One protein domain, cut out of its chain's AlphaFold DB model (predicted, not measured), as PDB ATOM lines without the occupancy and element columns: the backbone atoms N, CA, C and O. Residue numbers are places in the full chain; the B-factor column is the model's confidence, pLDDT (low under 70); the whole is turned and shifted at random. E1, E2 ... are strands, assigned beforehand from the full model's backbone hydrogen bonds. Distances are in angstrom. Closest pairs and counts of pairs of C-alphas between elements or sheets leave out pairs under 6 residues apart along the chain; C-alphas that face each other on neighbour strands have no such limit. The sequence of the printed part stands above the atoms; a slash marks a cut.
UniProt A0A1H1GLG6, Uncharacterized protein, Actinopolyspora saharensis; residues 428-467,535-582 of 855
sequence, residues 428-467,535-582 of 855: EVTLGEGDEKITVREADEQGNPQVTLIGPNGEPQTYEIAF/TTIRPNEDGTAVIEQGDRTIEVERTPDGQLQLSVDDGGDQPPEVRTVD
ATOM      1  N   GLU A 428     100.548 145.561 177.487       95.00
ATOM      2  CA  GLU A 428     100.159 144.654 176.408       95.00
ATOM      3  C   GLU A 428      99.482 145.442 175.283       95.00
ATOM      4  O   GLU A 428      98.513 146.168 175.508       95.00
ATOM      5  N   VAL A 429      99.983 145.286 174.058       94.88
ATOM      6  CA  VAL A 429      99.492 145.952 172.848       94.88
ATOM      7  C   VAL A 429      98.915 144.899 171.913       94.88
ATOM      8  O   VAL A 429      99.556 143.895 171.616       94.88
ATOM      9  N   THR A 430      97.693 145.112 171.432       95.00
ATOM     10  CA  THR A 430      97.051 144.232 170.447       95.00
ATOM     11  C   THR A 430      96.960 144.934 169.098       95.00
ATOM     12  O   THR A 430      96.435 146.038 169.005       95.00
ATOM     13  N   LEU A 431      97.445 144.268 168.055       91.88
ATOM     14  CA  LEU A 431      97.442 144.691 166.663       91.88
ATOM     15  C   LEU A 431      96.487 143.787 165.863       91.88
ATOM     16  O   LEU A 431      96.569 142.565 165.966       91.88
ATOM     17  N   GLY A 432      95.615 144.378 165.043       89.12
ATOM     18  CA  GLY A 432      94.668 143.634 164.197       89.12
ATOM     19  C   GLY A 432      93.474 143.022 164.948       89.12
ATOM     20  O   GLY A 432      93.356 143.128 166.171       89.12
ATOM     21  N   GLU A 433      92.574 142.374 164.203       87.06
ATOM     22  CA  GLU A 433      91.354 141.731 164.713       87.06
ATOM     23  C   GLU A 433      91.177 140.318 164.122       87.06
ATOM     24  O   GLU A 433      91.785 139.965 163.116       87.06
ATOM     25  N   GLY A 434      90.340 139.483 164.750       89.88
ATOM     26  CA  GLY A 434      90.036 138.135 164.247       89.88
ATOM     27  C   GLY A 434      91.259 137.210 164.187       89.88
ATOM     28  O   GLY A 434      92.022 137.128 165.151       89.88
ATOM     29  N   ASP A 435      91.426 136.517 163.059       87.56
ATOM     30  CA  ASP A 435      92.530 135.575 162.814       87.56
ATOM     31  C   ASP A 435      93.881 136.290 162.595       87.56
ATOM     32  O   ASP A 435      94.945 135.683 162.710       87.56
ATOM     33  N   GLU A 436      93.859 137.603 162.339       88.75
ATOM     34  CA  GLU A 436      95.057 138.430 162.161       88.75
ATOM     35  C   GLU A 436      95.572 139.021 163.478       88.75
ATOM     36  O   GLU A 436      96.652 139.614 163.490       88.75
ATOM     37  N   LYS A 437      94.839 138.836 164.586       93.31
ATOM     38  CA  LYS A 437      95.150 139.414 165.897       93.31
ATOM     39  C   LYS A 437      96.530 138.969 166.406       93.31
ATOM     40  O   LYS A 437      96.769 137.782 166.637       93.31
ATOM     41  N   ILE A 438      97.397 139.948 166.656       95.94
ATOM     42  CA  ILE A 438      98.721 139.804 167.273       95.94
ATOM     43  C   ILE A 438      98.720 140.575 168.589       95.94
ATOM     44  O   ILE A 438      98.441 141.767 168.611       95.94
ATOM     45  N   THR A 439      99.066 139.926 169.690       96.19
ATOM     46  CA  THR A 439      99.158 140.564 171.005       96.19
ATOM     47  C   THR A 439     100.605 140.528 171.483       96.19
ATOM     48  O   THR A 439     101.148 139.453 171.712       96.19
ATOM     49  N   VAL A 440     101.234 141.691 171.628       96.88
ATOM     50  CA  VAL A 440     102.621 141.852 172.079       96.88
ATOM     51  C   VAL A 440     102.612 142.357 173.515       96.88
ATOM     52  O   VAL A 440     102.041 143.405 173.803       96.88
ATOM     53  N   ARG A 441     103.245 141.623 174.422       96.00
ATOM     54  CA  ARG A 441     103.428 142.004 175.822       96.00
ATOM     55  C   ARG A 441     104.855 142.491 176.047       96.00
ATOM     56  O   ARG A 441     105.791 141.918 175.480       96.00
ATOM     57  N   GLU A 442     104.994 143.524 176.878       94.31
ATOM     58  CA  GLU A 442     106.281 144.074 177.297       94.31
ATOM     59  C   GLU A 442     107.198 142.960 177.821       94.31
ATOM     60  O   GLU A 442     106.743 141.948 178.367       94.31
ATOM     61  N   ALA A 443     108.499 143.147 177.619       91.56
ATOM     62  CA  ALA A 443     109.523 142.261 178.132       91.56
ATOM     63  C   ALA A 443     109.356 141.996 179.637       91.56
ATOM     64  O   ALA A 443     109.172 142.919 180.429       91.56
ATOM     65  N   ASP A 444     109.446 140.725 180.020       88.19
ATOM     66  CA  ASP A 444     109.442 140.315 181.421       88.19
ATOM     67  C   ASP A 444     110.720 140.750 182.169       88.19
ATOM     68  O   ASP A 444     111.599 141.430 181.631       88.19
ATOM     69  N   GLU A 445     110.856 140.355 183.439       86.75
ATOM     70  CA  GLU A 445     112.044 140.661 184.254       86.75
ATOM     71  C   GLU A 445     113.355 140.126 183.639       86.75
ATOM     72  O   GLU A 445     114.446 140.566 184.008       86.75
ATOM     73  N   GLN A 446     113.261 139.173 182.708       84.50
ATOM     74  CA  GLN A 446     114.367 138.572 181.975       84.50
ATOM     75  C   GLN A 446     114.680 139.319 180.669       84.50
ATOM     76  O   GLN A 446     115.683 139.010 180.020       84.50
ATOM     77  N   GLY A 447     113.885 140.329 180.307       89.19
ATOM     78  CA  GLY A 447     114.054 141.113 179.090       89.19
ATOM     79  C   GLY A 447     113.460 140.450 177.844       89.19
ATOM     80  O   GLY A 447     113.804 140.864 176.734       89.19
ATOM     81  N   ASN A 448     112.590 139.445 178.005       94.81
ATOM     82  CA  ASN A 448     112.012 138.688 176.898       94.81
ATOM     83  C   ASN A 448     110.561 139.128 176.640       94.81
ATOM     84  O   ASN A 448     109.690 138.884 177.480       94.81
ATOM     85  N   PRO A 449     110.248 139.778 175.505       95.69
ATOM     86  CA  PRO A 449     108.865 140.076 175.146       95.69
ATOM     87  C   PRO A 449     108.109 138.813 174.731       95.69
ATOM     88  O   PRO A 449     108.696 137.843 174.233       95.69
ATOM     89  N   GLN A 450     106.787 138.844 174.903       97.31
ATOM     90  CA  GLN A 450     105.900 137.756 174.493       97.31
ATOM     91  C   GLN A 450     104.985 138.205 173.356       97.31
ATOM     92  O   GLN A 450     104.335 139.240 173.449       97.31
ATOM     93  N   VAL A 451     104.895 137.404 172.300       96.50
ATOM     94  CA  VAL A 451     104.010 137.623 171.152       96.50
ATOM     95  C   VAL A 451     102.990 136.494 171.107       96.50
ATOM     96  O   VAL A 451     103.354 135.330 170.997       96.50
ATOM     97  N   THR A 452     101.705 136.816 171.203       97.19
ATOM     98  CA  THR A 452     100.605 135.853 171.103       97.19
ATOM     99  C   THR A 452      99.875 136.026 169.780       97.19
ATOM    100  O   THR A 452      99.409 137.118 169.467       97.19
ATOM    101  N   LEU A 453      99.760 134.937 169.023       95.94
ATOM    102  CA  LEU A 453      99.105 134.871 167.716       95.94
ATOM    103  C   LEU A 453      97.892 133.949 167.786       95.94
ATOM    104  O   LEU A 453      97.905 132.972 168.533       95.94
ATOM    105  N   ILE A 454      96.850 134.219 167.004       94.25
ATOM    106  CA  ILE A 454      95.731 133.282 166.848       94.25
ATOM    107  C   ILE A 454      96.114 132.235 165.803       94.25
ATOM    108  O   ILE A 454      96.266 132.557 164.630       94.25
ATOM    109  N   GLY A 455      96.294 130.984 166.239       89.75
ATOM    110  CA  GLY A 455      96.612 129.831 165.396       89.75
ATOM    111  C   GLY A 455      95.571 129.595 164.288       89.75
ATOM    112  O   GLY A 455      94.420 130.001 164.438       89.75
ATOM    113  N   PRO A 456      95.884 128.836 163.216       81.25
ATOM    114  CA  PRO A 456      94.899 128.480 162.181       81.25
ATOM    115  C   PRO A 456      93.742 127.609 162.713       81.25
ATOM    116  O   PRO A 456      92.752 127.380 162.026       81.25
ATOM    117  N   ASN A 457      93.873 127.085 163.935       87.94
ATOM    118  CA  ASN A 457      92.826 126.382 164.673       87.94
ATOM    119  C   ASN A 457      91.961 127.316 165.547       87.94
ATOM    120  O   ASN A 457      91.100 126.819 166.270       87.94
ATOM    121  N   GLY A 458      92.196 128.632 165.513       87.62
ATOM    122  CA  GLY A 458      91.524 129.630 166.344       87.62
ATOM    123  C   GLY A 458      92.004 129.679 167.801       87.62
ATOM    124  O   GLY A 458      91.420 130.402 168.605       87.62
ATOM    125  N   GLU A 459      93.041 128.918 168.173       92.06
ATOM    126  CA  GLU A 459      93.585 128.919 169.535       92.06
ATOM    127  C   GLU A 459      94.796 129.860 169.648       92.06
ATOM    128  O   GLU A 459      95.654 129.855 168.763       92.06
ATOM    129  N   PRO A 460      94.916 130.648 170.732       94.38
ATOM    130  CA  PRO A 460      96.068 131.518 170.935       94.38
ATOM    131  C   PRO A 460      97.345 130.701 171.187       94.38
ATOM    132  O   PRO A 460      97.371 129.806 172.034       94.38
ATOM    133  N   GLN A 461      98.417 131.044 170.477       96.25
ATOM    134  CA  GLN A 461      99.765 130.510 170.646       96.25
ATOM    135  C   GLN A 461     100.702 131.633 171.080       96.25
ATOM    136  O   GLN A 461     100.824 132.638 170.383       96.25
ATOM    137  N   THR A 462     101.360 131.467 172.226       96.88
ATOM    138  CA  THR A 462     102.272 132.469 172.788       96.88
ATOM    139  C   THR A 462     103.722 132.080 172.522       96.88
ATOM    140  O   THR A 462     104.148 130.961 172.814       96.88
ATOM    141  N   TYR A 463     104.484 133.033 172.006       97.19
ATOM    142  CA  TYR A 463     105.900 132.931 171.698       97.19
ATOM    143  C   TYR A 463     106.685 133.876 172.602       97.19
ATOM    144  O   TYR A 463     106.351 135.051 172.703       97.19
ATOM    145  N   GLU A 464     107.723 133.379 173.264       97.06
ATOM    146  CA  GLU A 464     108.636 134.190 174.079       97.06
ATOM    147  C   GLU A 464     109.927 134.418 173.288       97.06
ATOM    148  O   GLU A 464     110.556 133.450 172.855       97.06
ATOM    149  N   ILE A 465     110.333 135.671 173.081       97.00
ATOM    150  CA  ILE A 465     111.496 135.991 172.244       97.00
ATOM    151  C   ILE A 465     112.695 136.320 173.129       97.00
ATOM    152  O   ILE A 465     112.745 137.354 173.790       97.00
ATOM    153  N   ALA A 466     113.695 135.444 173.123       95.69
ATOM    154  CA  ALA A 466     114.869 135.575 173.976       95.69
ATOM    155  C   ALA A 466     115.971 136.421 173.311       95.69
ATOM    156  O   ALA A 466     116.941 135.871 172.788       95.69
ATOM    157  N   PHE A 467     115.847 137.754 173.354       89.50
ATOM    158  CA  PHE A 467     116.882 138.689 172.866       89.50
ATOM    159  C   PHE A 467     118.157 138.705 173.739       89.50
ATOM    160  O   PHE A 467     119.181 139.271 173.355       89.50
ATOM    161  N   THR A 535     106.127 128.953 173.567       95.81
ATOM    162  CA  THR A 535     107.257 128.511 172.736       95.81
ATOM    163  C   THR A 535     108.350 129.572 172.737       95.81
ATOM    164  O   THR A 535     108.143 130.673 172.241       95.81
ATOM    165  N   THR A 536     109.529 129.257 173.272       95.62
ATOM    166  CA  THR A 536     110.658 130.198 173.274       95.62
ATOM    167  C   THR A 536     111.399 130.172 171.933       95.62
ATOM    168  O   THR A 536     111.853 129.112 171.496       95.62
ATOM    169  N   ILE A 537     111.573 131.337 171.311       95.38
ATOM    170  CA  ILE A 537     112.308 131.536 170.056       95.38
ATOM    171  C   ILE A 537     113.553 132.376 170.337       95.38
ATOM    172  O   ILE A 537     113.522 133.339 171.102       95.38
ATOM    173  N   ARG A 538     114.676 131.994 169.725       95.31
ATOM    174  CA  ARG A 538     115.911 132.782 169.758       95.31
ATOM    175  C   ARG A 538     116.040 133.564 168.453       95.31
ATOM    176  O   ARG A 538     115.866 132.939 167.406       95.31
ATOM    177  N   PRO A 539     116.364 134.866 168.504       94.94
ATOM    178  CA  PRO A 539     116.688 135.627 167.308       94.94
ATOM    179  C   PRO A 539     117.855 135.002 166.535       94.94
ATOM    180  O   PRO A 539     118.727 134.348 167.119       94.94
ATOM    181  N   ASN A 540     117.857 135.208 165.223       92.94
ATOM    182  CA  ASN A 540     118.935 134.808 164.329       92.94
ATOM    183  C   ASN A 540     120.190 135.684 164.544       92.94
ATOM    184  O   ASN A 540     120.214 136.581 165.387       92.94
ATOM    185  N   GLU A 541     121.266 135.416 163.793       91.69
ATOM    186  CA  GLU A 541     122.531 136.171 163.889       91.69
ATOM    187  C   GLU A 541     122.382 137.671 163.570       91.69
ATOM    188  O   GLU A 541     123.220 138.469 163.988       91.69
ATOM    189  N   ASP A 542     121.327 138.048 162.849       92.00
ATOM    190  CA  ASP A 542     120.962 139.427 162.513       92.00
ATOM    191  C   ASP A 542     120.141 140.135 163.605       92.00
ATOM    192  O   ASP A 542     119.946 141.341 163.519       92.00
ATOM    193  N   GLY A 543     119.720 139.424 164.658       92.50
ATOM    194  CA  GLY A 543     118.880 139.976 165.722       92.50
ATOM    195  C   GLY A 543     117.376 139.860 165.468       92.50
ATOM    196  O   GLY A 543     116.602 140.293 166.322       92.50
ATOM    197  N   THR A 544     116.954 139.215 164.378       95.56
ATOM    198  CA  THR A 544     115.540 139.045 164.015       95.56
ATOM    199  C   THR A 544     115.026 137.668 164.431       95.56
ATOM    200  O   THR A 544     115.633 136.636 164.137       95.56
ATOM    201  N   ALA A 545     113.894 137.618 165.134       96.69
ATOM    202  CA  ALA A 545     113.183 136.381 165.451       96.69
ATOM    203  C   ALA A 545     112.063 136.143 164.434       96.69
ATOM    204  O   ALA A 545     111.242 137.024 164.212       96.69
ATOM    205  N   VAL A 546     112.010 134.949 163.837       97.00
ATOM    206  CA  VAL A 546     111.020 134.604 162.804       97.00
ATOM    207  C   VAL A 546     110.017 133.598 163.360       97.00
ATOM    208  O   VAL A 546     110.406 132.551 163.884       97.00
ATOM    209  N   ILE A 547     108.728 133.915 163.245       96.94
ATOM    210  CA  ILE A 547     107.602 133.060 163.629       96.94
ATOM    211  C   ILE A 547     106.848 132.668 162.356       96.94
ATOM    212  O   ILE A 547     106.272 133.523 161.688       96.94
ATOM    213  N   GLU A 548     106.833 131.377 162.027       95.19
ATOM    214  CA  GLU A 548     106.110 130.842 160.866       95.19
ATOM    215  C   GLU A 548     104.782 130.207 161.303       95.19
ATOM    216  O   GLU A 548     104.760 129.286 162.127       95.19
ATOM    217  N   GLN A 549     103.668 130.662 160.726       92.25
ATOM    218  CA  GLN A 549     102.328 130.150 160.996       92.25
ATOM    219  C   GLN A 549     101.561 129.890 159.690       92.25
ATOM    220  O   GLN A 549     100.776 130.709 159.215       92.25
ATOM    221  N   GLY A 550     101.743 128.695 159.124       92.12
ATOM    222  CA  GLY A 550     101.164 128.361 157.819       92.12
ATOM    223  C   GLY A 550     101.904 129.101 156.706       92.12
ATOM    224  O   GLY A 550     103.114 128.937 156.594       92.12
ATOM    225  N   ASP A 551     101.184 129.896 155.915       91.38
ATOM    226  CA  ASP A 551     101.774 130.757 154.878       91.38
ATOM    227  C   ASP A 551     102.171 132.148 155.421       91.38
ATOM    228  O   ASP A 551     102.835 132.908 154.725       91.38
ATOM    229  N   ARG A 552     101.799 132.467 156.673       93.56
ATOM    230  CA  ARG A 552     102.105 133.740 157.336       93.56
ATOM    231  C   ARG A 552     103.456 133.678 158.050       93.56
ATOM    232  O   ARG A 552     103.701 132.742 158.814       93.56
ATOM    233  N   THR A 553     104.291 134.692 157.862       96.56
ATOM    234  CA  THR A 553     105.589 134.857 158.532       96.56
ATOM    235  C   THR A 553     105.609 136.176 159.292       96.56
ATOM    236  O   THR A 553     105.246 137.214 158.748       96.56
ATOM    237  N   ILE A 554     106.015 136.142 160.560       96.75
ATOM    238  CA  ILE A 554     106.152 137.335 161.397       96.75
ATOM    239  C   ILE A 554     107.602 137.442 161.844       96.75
ATOM    240  O   ILE A 554     108.102 136.583 162.571       96.75
ATOM    241  N   GLU A 555     108.267 138.503 161.412       97.50
ATOM    242  CA  GLU A 555     109.619 138.848 161.827       97.50
ATOM    243  C   GLU A 555     109.548 139.884 162.947       97.50
ATOM    244  O   GLU A 555     108.851 140.889 162.832       97.50
ATOM    245  N   VAL A 556     110.248 139.632 164.049       97.12
ATOM    246  CA  VAL A 556     110.303 140.529 165.202       97.12
ATOM    247  C   VAL A 556     111.751 140.915 165.448       97.12
ATOM    248  O   VAL A 556     112.581 140.071 165.790       97.12
ATOM    249  N   GLU A 557     112.044 142.198 165.303       96.75
ATOM    250  CA  GLU A 557     113.359 142.787 165.536       96.75
ATOM    251  C   GLU A 557     113.269 143.801 166.678       96.75
ATOM    252  O   GLU A 557     112.295 144.547 166.799       96.75
ATOM    253  N   ARG A 558     114.290 143.846 167.536       94.44
ATOM    254  CA  ARG A 558     114.417 144.918 168.525       94.44
ATOM    255  C   ARG A 558     115.245 146.046 167.926       94.44
ATOM    256  O   ARG A 558     116.420 145.848 167.624       94.44
ATOM    257  N   THR A 559     114.652 147.227 167.790       92.81
ATOM    258  CA  THR A 559     115.356 148.399 167.269       92.81
ATOM    259  C   THR A 559     116.463 148.840 168.240       92.81
ATOM    260  O   THR A 559     116.406 148.522 169.436       92.81
ATOM    261  N   PRO A 560     117.468 149.606 167.775       88.38
ATOM    262  CA  PRO A 560     118.508 150.161 168.647       88.38
ATOM    263  C   PRO A 560     117.963 151.003 169.810       88.38
ATOM    264  O   PRO A 560     118.586 151.050 170.869       88.38
ATOM    265  N   ASP A 561     116.790 151.614 169.626       83.81
ATOM    266  CA  ASP A 561     116.094 152.427 170.631       83.81
ATOM    267  C   ASP A 561     115.302 151.578 171.644       83.81
ATOM    268  O   ASP A 561     114.693 152.101 172.572       83.81
ATOM    269  N   GLY A 562     115.312 150.251 171.489       86.62
ATOM    270  CA  GLY A 562     114.679 149.304 172.402       86.62
ATOM    271  C   GLY A 562     113.223 148.965 172.081       86.62
ATOM    272  O   GLY A 562     112.682 148.089 172.756       86.62
ATOM    273  N   GLN A 563     112.628 149.588 171.056       93.81
ATOM    274  CA  GLN A 563     111.281 149.283 170.552       93.81
ATOM    275  C   GLN A 563     111.261 147.945 169.796       93.81
ATOM    276  O   GLN A 563     112.296 147.464 169.332       93.81
ATOM    277  N   LEU A 564     110.082 147.336 169.650       96.06
ATOM    278  CA  LEU A 564     109.914 146.119 168.847       96.06
ATOM    279  C   LEU A 564     109.334 146.473 167.483       96.06
ATOM    280  O   LEU A 564     108.239 147.019 167.397       96.06
ATOM    281  N   GLN A 565     110.044 146.139 166.415       96.88
ATOM    282  CA  GLN A 565     109.550 146.225 165.050       96.88
ATOM    283  C   GLN A 565     109.046 144.847 164.616       96.88
ATOM    284  O   GLN A 565     109.780 143.865 164.669       96.88
ATOM    285  N   LEU A 566     107.778 144.777 164.219       97.31
ATOM    286  CA  LEU A 566     107.125 143.578 163.712       97.31
ATOM    287  C   LEU A 566     106.899 143.744 162.210       97.31
ATOM    288  O   LEU A 566     106.214 144.678 161.804       97.31
ATOM    289  N   SER A 567     107.436 142.839 161.398       96.75
ATOM    290  CA  SER A 567     107.107 142.719 159.978       96.75
ATOM    291  C   SER A 567     106.217 141.500 159.765       96.75
ATOM    292  O   SER A 567     106.584 140.394 160.151       96.75
ATOM    293  N   VAL A 568     105.030 141.702 159.200       97.06
ATOM    294  CA  VAL A 568     104.029 140.657 158.967       97.06
ATOM    295  C   VAL A 568     103.894 140.427 157.466       97.06
ATOM    296  O   VAL A 568     103.497 141.326 156.730       97.06
ATOM    297  N   ASP A 569     104.219 139.221 157.018       96.19
ATOM    298  CA  ASP A 569     103.996 138.744 155.656       96.19
ATOM    299  C   ASP A 569     102.894 137.681 155.683       96.19
ATOM    300  O   ASP A 569     103.086 136.604 156.244       96.19
ATOM    301  N   ASP A 570     101.733 137.962 155.092       93.25
ATOM    302  CA  ASP A 570     100.601 137.026 155.045       93.25
ATOM    303  C   ASP A 570     100.700 135.993 153.898       93.25
ATOM    304  O   ASP A 570      99.733 135.288 153.601       93.25
ATOM    305  N   GLY A 571     101.863 135.879 153.241       88.00
ATOM    306  CA  GLY A 571     102.149 134.853 152.230       88.00
ATOM    307  C   GLY A 571     101.602 135.164 150.832       88.00
ATOM    308  O   GLY A 571     101.580 134.292 149.956       88.00
ATOM    309  N   GLY A 572     101.139 136.397 150.610       87.38
ATOM    310  CA  GLY A 572     100.682 136.901 149.313       87.38
ATOM    311  C   GLY A 572     101.786 137.593 148.504       87.38
ATOM    312  O   GLY A 572     102.897 137.794 148.971       87.38
ATOM    313  N   ASP A 573     101.470 138.047 147.284       87.69
ATOM    314  CA  ASP A 573     102.377 138.893 146.476       87.69
ATOM    315  C   ASP A 573     102.462 140.355 146.996       87.69
ATOM    316  O   ASP A 573     102.925 141.255 146.288       87.69
ATOM    317  N   GLN A 574     101.961 140.622 148.206       89.06
ATOM    318  CA  GLN A 574     101.979 141.943 148.832       89.06
ATOM    319  C   GLN A 574     103.255 142.115 149.667       89.06
ATOM    320  O   GLN A 574     103.744 141.145 150.238       89.06
ATOM    321  N   PRO A 575     103.832 143.328 149.724       91.25
ATOM    322  CA  PRO A 575     104.984 143.578 150.580       91.25
ATOM    323  C   PRO A 575     104.604 143.396 152.063       91.25
ATOM    324  O   PRO A 575     103.487 143.772 152.427       91.25
ATOM    325  N   PRO A 576     105.520 142.892 152.912       94.00
ATOM    326  CA  PRO A 576     105.272 142.739 154.343       94.00
ATOM    327  C   PRO A 576     104.885 144.064 155.011       94.00
ATOM    328  O   PRO A 576     105.477 145.111 154.730       94.00
ATOM    329  N   GLU A 577     103.917 144.024 155.923       95.19
ATOM    330  CA  GLU A 577     103.504 145.184 156.708       95.19
ATOM    331  C   GLU A 577     104.420 145.345 157.926       95.19
ATOM    332  O   GLU A 577     104.549 144.430 158.735       95.19
ATOM    333  N   VAL A 578     105.061 146.506 158.079       95.38
ATOM    334  CA  VAL A 578     105.968 146.791 159.203       95.38
ATOM    335  C   VAL A 578     105.275 147.696 160.219       95.38
ATOM    336  O   VAL A 578     104.835 148.792 159.875       95.38
ATOM    337  N   ARG A 579     105.207 147.269 161.484       93.94
ATOM    338  CA  ARG A 579     104.649 148.029 162.613       93.94
ATOM    339  C   ARG A 579     105.654 148.105 163.757       93.94
ATOM    340  O   ARG A 579     106.264 147.103 164.111       93.94
ATOM    341  N   THR A 580     105.789 149.272 164.374       94.25
ATOM    342  CA  THR A 580     106.640 149.459 165.557       94.25
ATOM    343  C   THR A 580     105.774 149.527 166.809       94.25
ATOM    344  O   THR A 580     104.807 150.283 166.852       94.25
ATOM    345  N   VAL A 581     106.121 148.739 167.822       94.44
ATOM    346  CA  VAL A 581     105.480 148.716 169.137       94.44
ATOM    347  C   VAL A 581     106.429 149.348 170.146       94.44
ATOM    348  O   VAL A 581     107.556 148.882 170.342       94.44
ATOM    349  N   ASP A 582     105.948 150.409 170.784       92.06
ATOM    350  CA  ASP A 582     106.634 151.122 171.852       92.06
ATOM    351  C   ASP A 582     105.852 150.955 173.160       92.06
ATOM    352  O   ASP A 582     104.646 151.199 173.202       92.06
TER     353      ASP A 582
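What this domain is: This is residues 428 to 467 and 535 to 582 of the 855 residues of an uncharacterized protein of Actinopolyspora saharensis (UniProt A0A1H1GLG6). Two twisted sheets stand face to face as a sandwich, one of E1 to E5 and the other of E6 to E9, their strands only 20 degrees apart. The chain passes from the first sheet to the second once, through residues 538 to 543 between the edge strands E5 and E6. The printed part has 88 residues with nine named strands, E1 to E9 in order along the chain, and no named helix; the class is all strand. The first sheet, E1 E2 E3 E4 E5, is mixed, and the second, E6 E7 E8 E9, is antiparallel. The whole is compact and rounded, with a radius of gyration of the C-alphas of 12.3 A and spans of 31 by 26 by 21 A.

How they stand to each other: E1, residues 428 to 431, and E2, residues 438 to 441, form an antiparallel hairpin, with N 429 and O 440 2.8 A apart. E3, residues 450 to 454, is antiparallel to E2, with N 452 and O 439 at 2.7 A. E4, residues 460 to 465, is antiparallel to E3, with N 451 and O 463 at 2.8 A; E1 to E4 are a meander, each strand the antiparallel neighbour of the one before. E5, residues 535 to 537, is parallel to E4 at 35 degrees, with N 537 and O 464 at 2.8 A. E6, residues 544 to 549, E7, residues 552 to 558, E8, residues 564 to 569, and E9, residues 577 to 581, are a second meander. There N 547 and O 554, N 555 and O 567, and N 566 and O 579 are each 2.8 A apart. Between the sheets, the closest C-alphas of E5 and E6, Ile 537 and Ala 545, are 6.7 A apart, and those of E1 and E9, Val 429 and Val 581, 7.6 A. E3 and E7 are apart.

Where its parts are: E1 begins at C-alpha 428, (100.159, 144.654, 176.408). E4 is 16.1 A long, E6 and E8 are 16.2 A each, and E7, the longest strand with 7 residues, is 20.0 A, from C-alpha 552 at (102.105, 133.740, 157.336). E3 is 13.5 A long, E9 13.1 A, E1 10.1 A, E2 10.0 A and E5 6.5 A. E9 ends at C-alpha 581, (105.480, 148.716, 169.137).

The domain as a whole: The two C-alphas farthest apart, those of Glu 445 and Asp 573, are 39.0 A apart. Residues 468 to 534 are not printed, and C-alphas 467 and 535 are 14.0 A apart across this cut. Of the links that are printed whole, none is long. The mean pLDDT of the printed part is 93.2, and no printed residue is under 70.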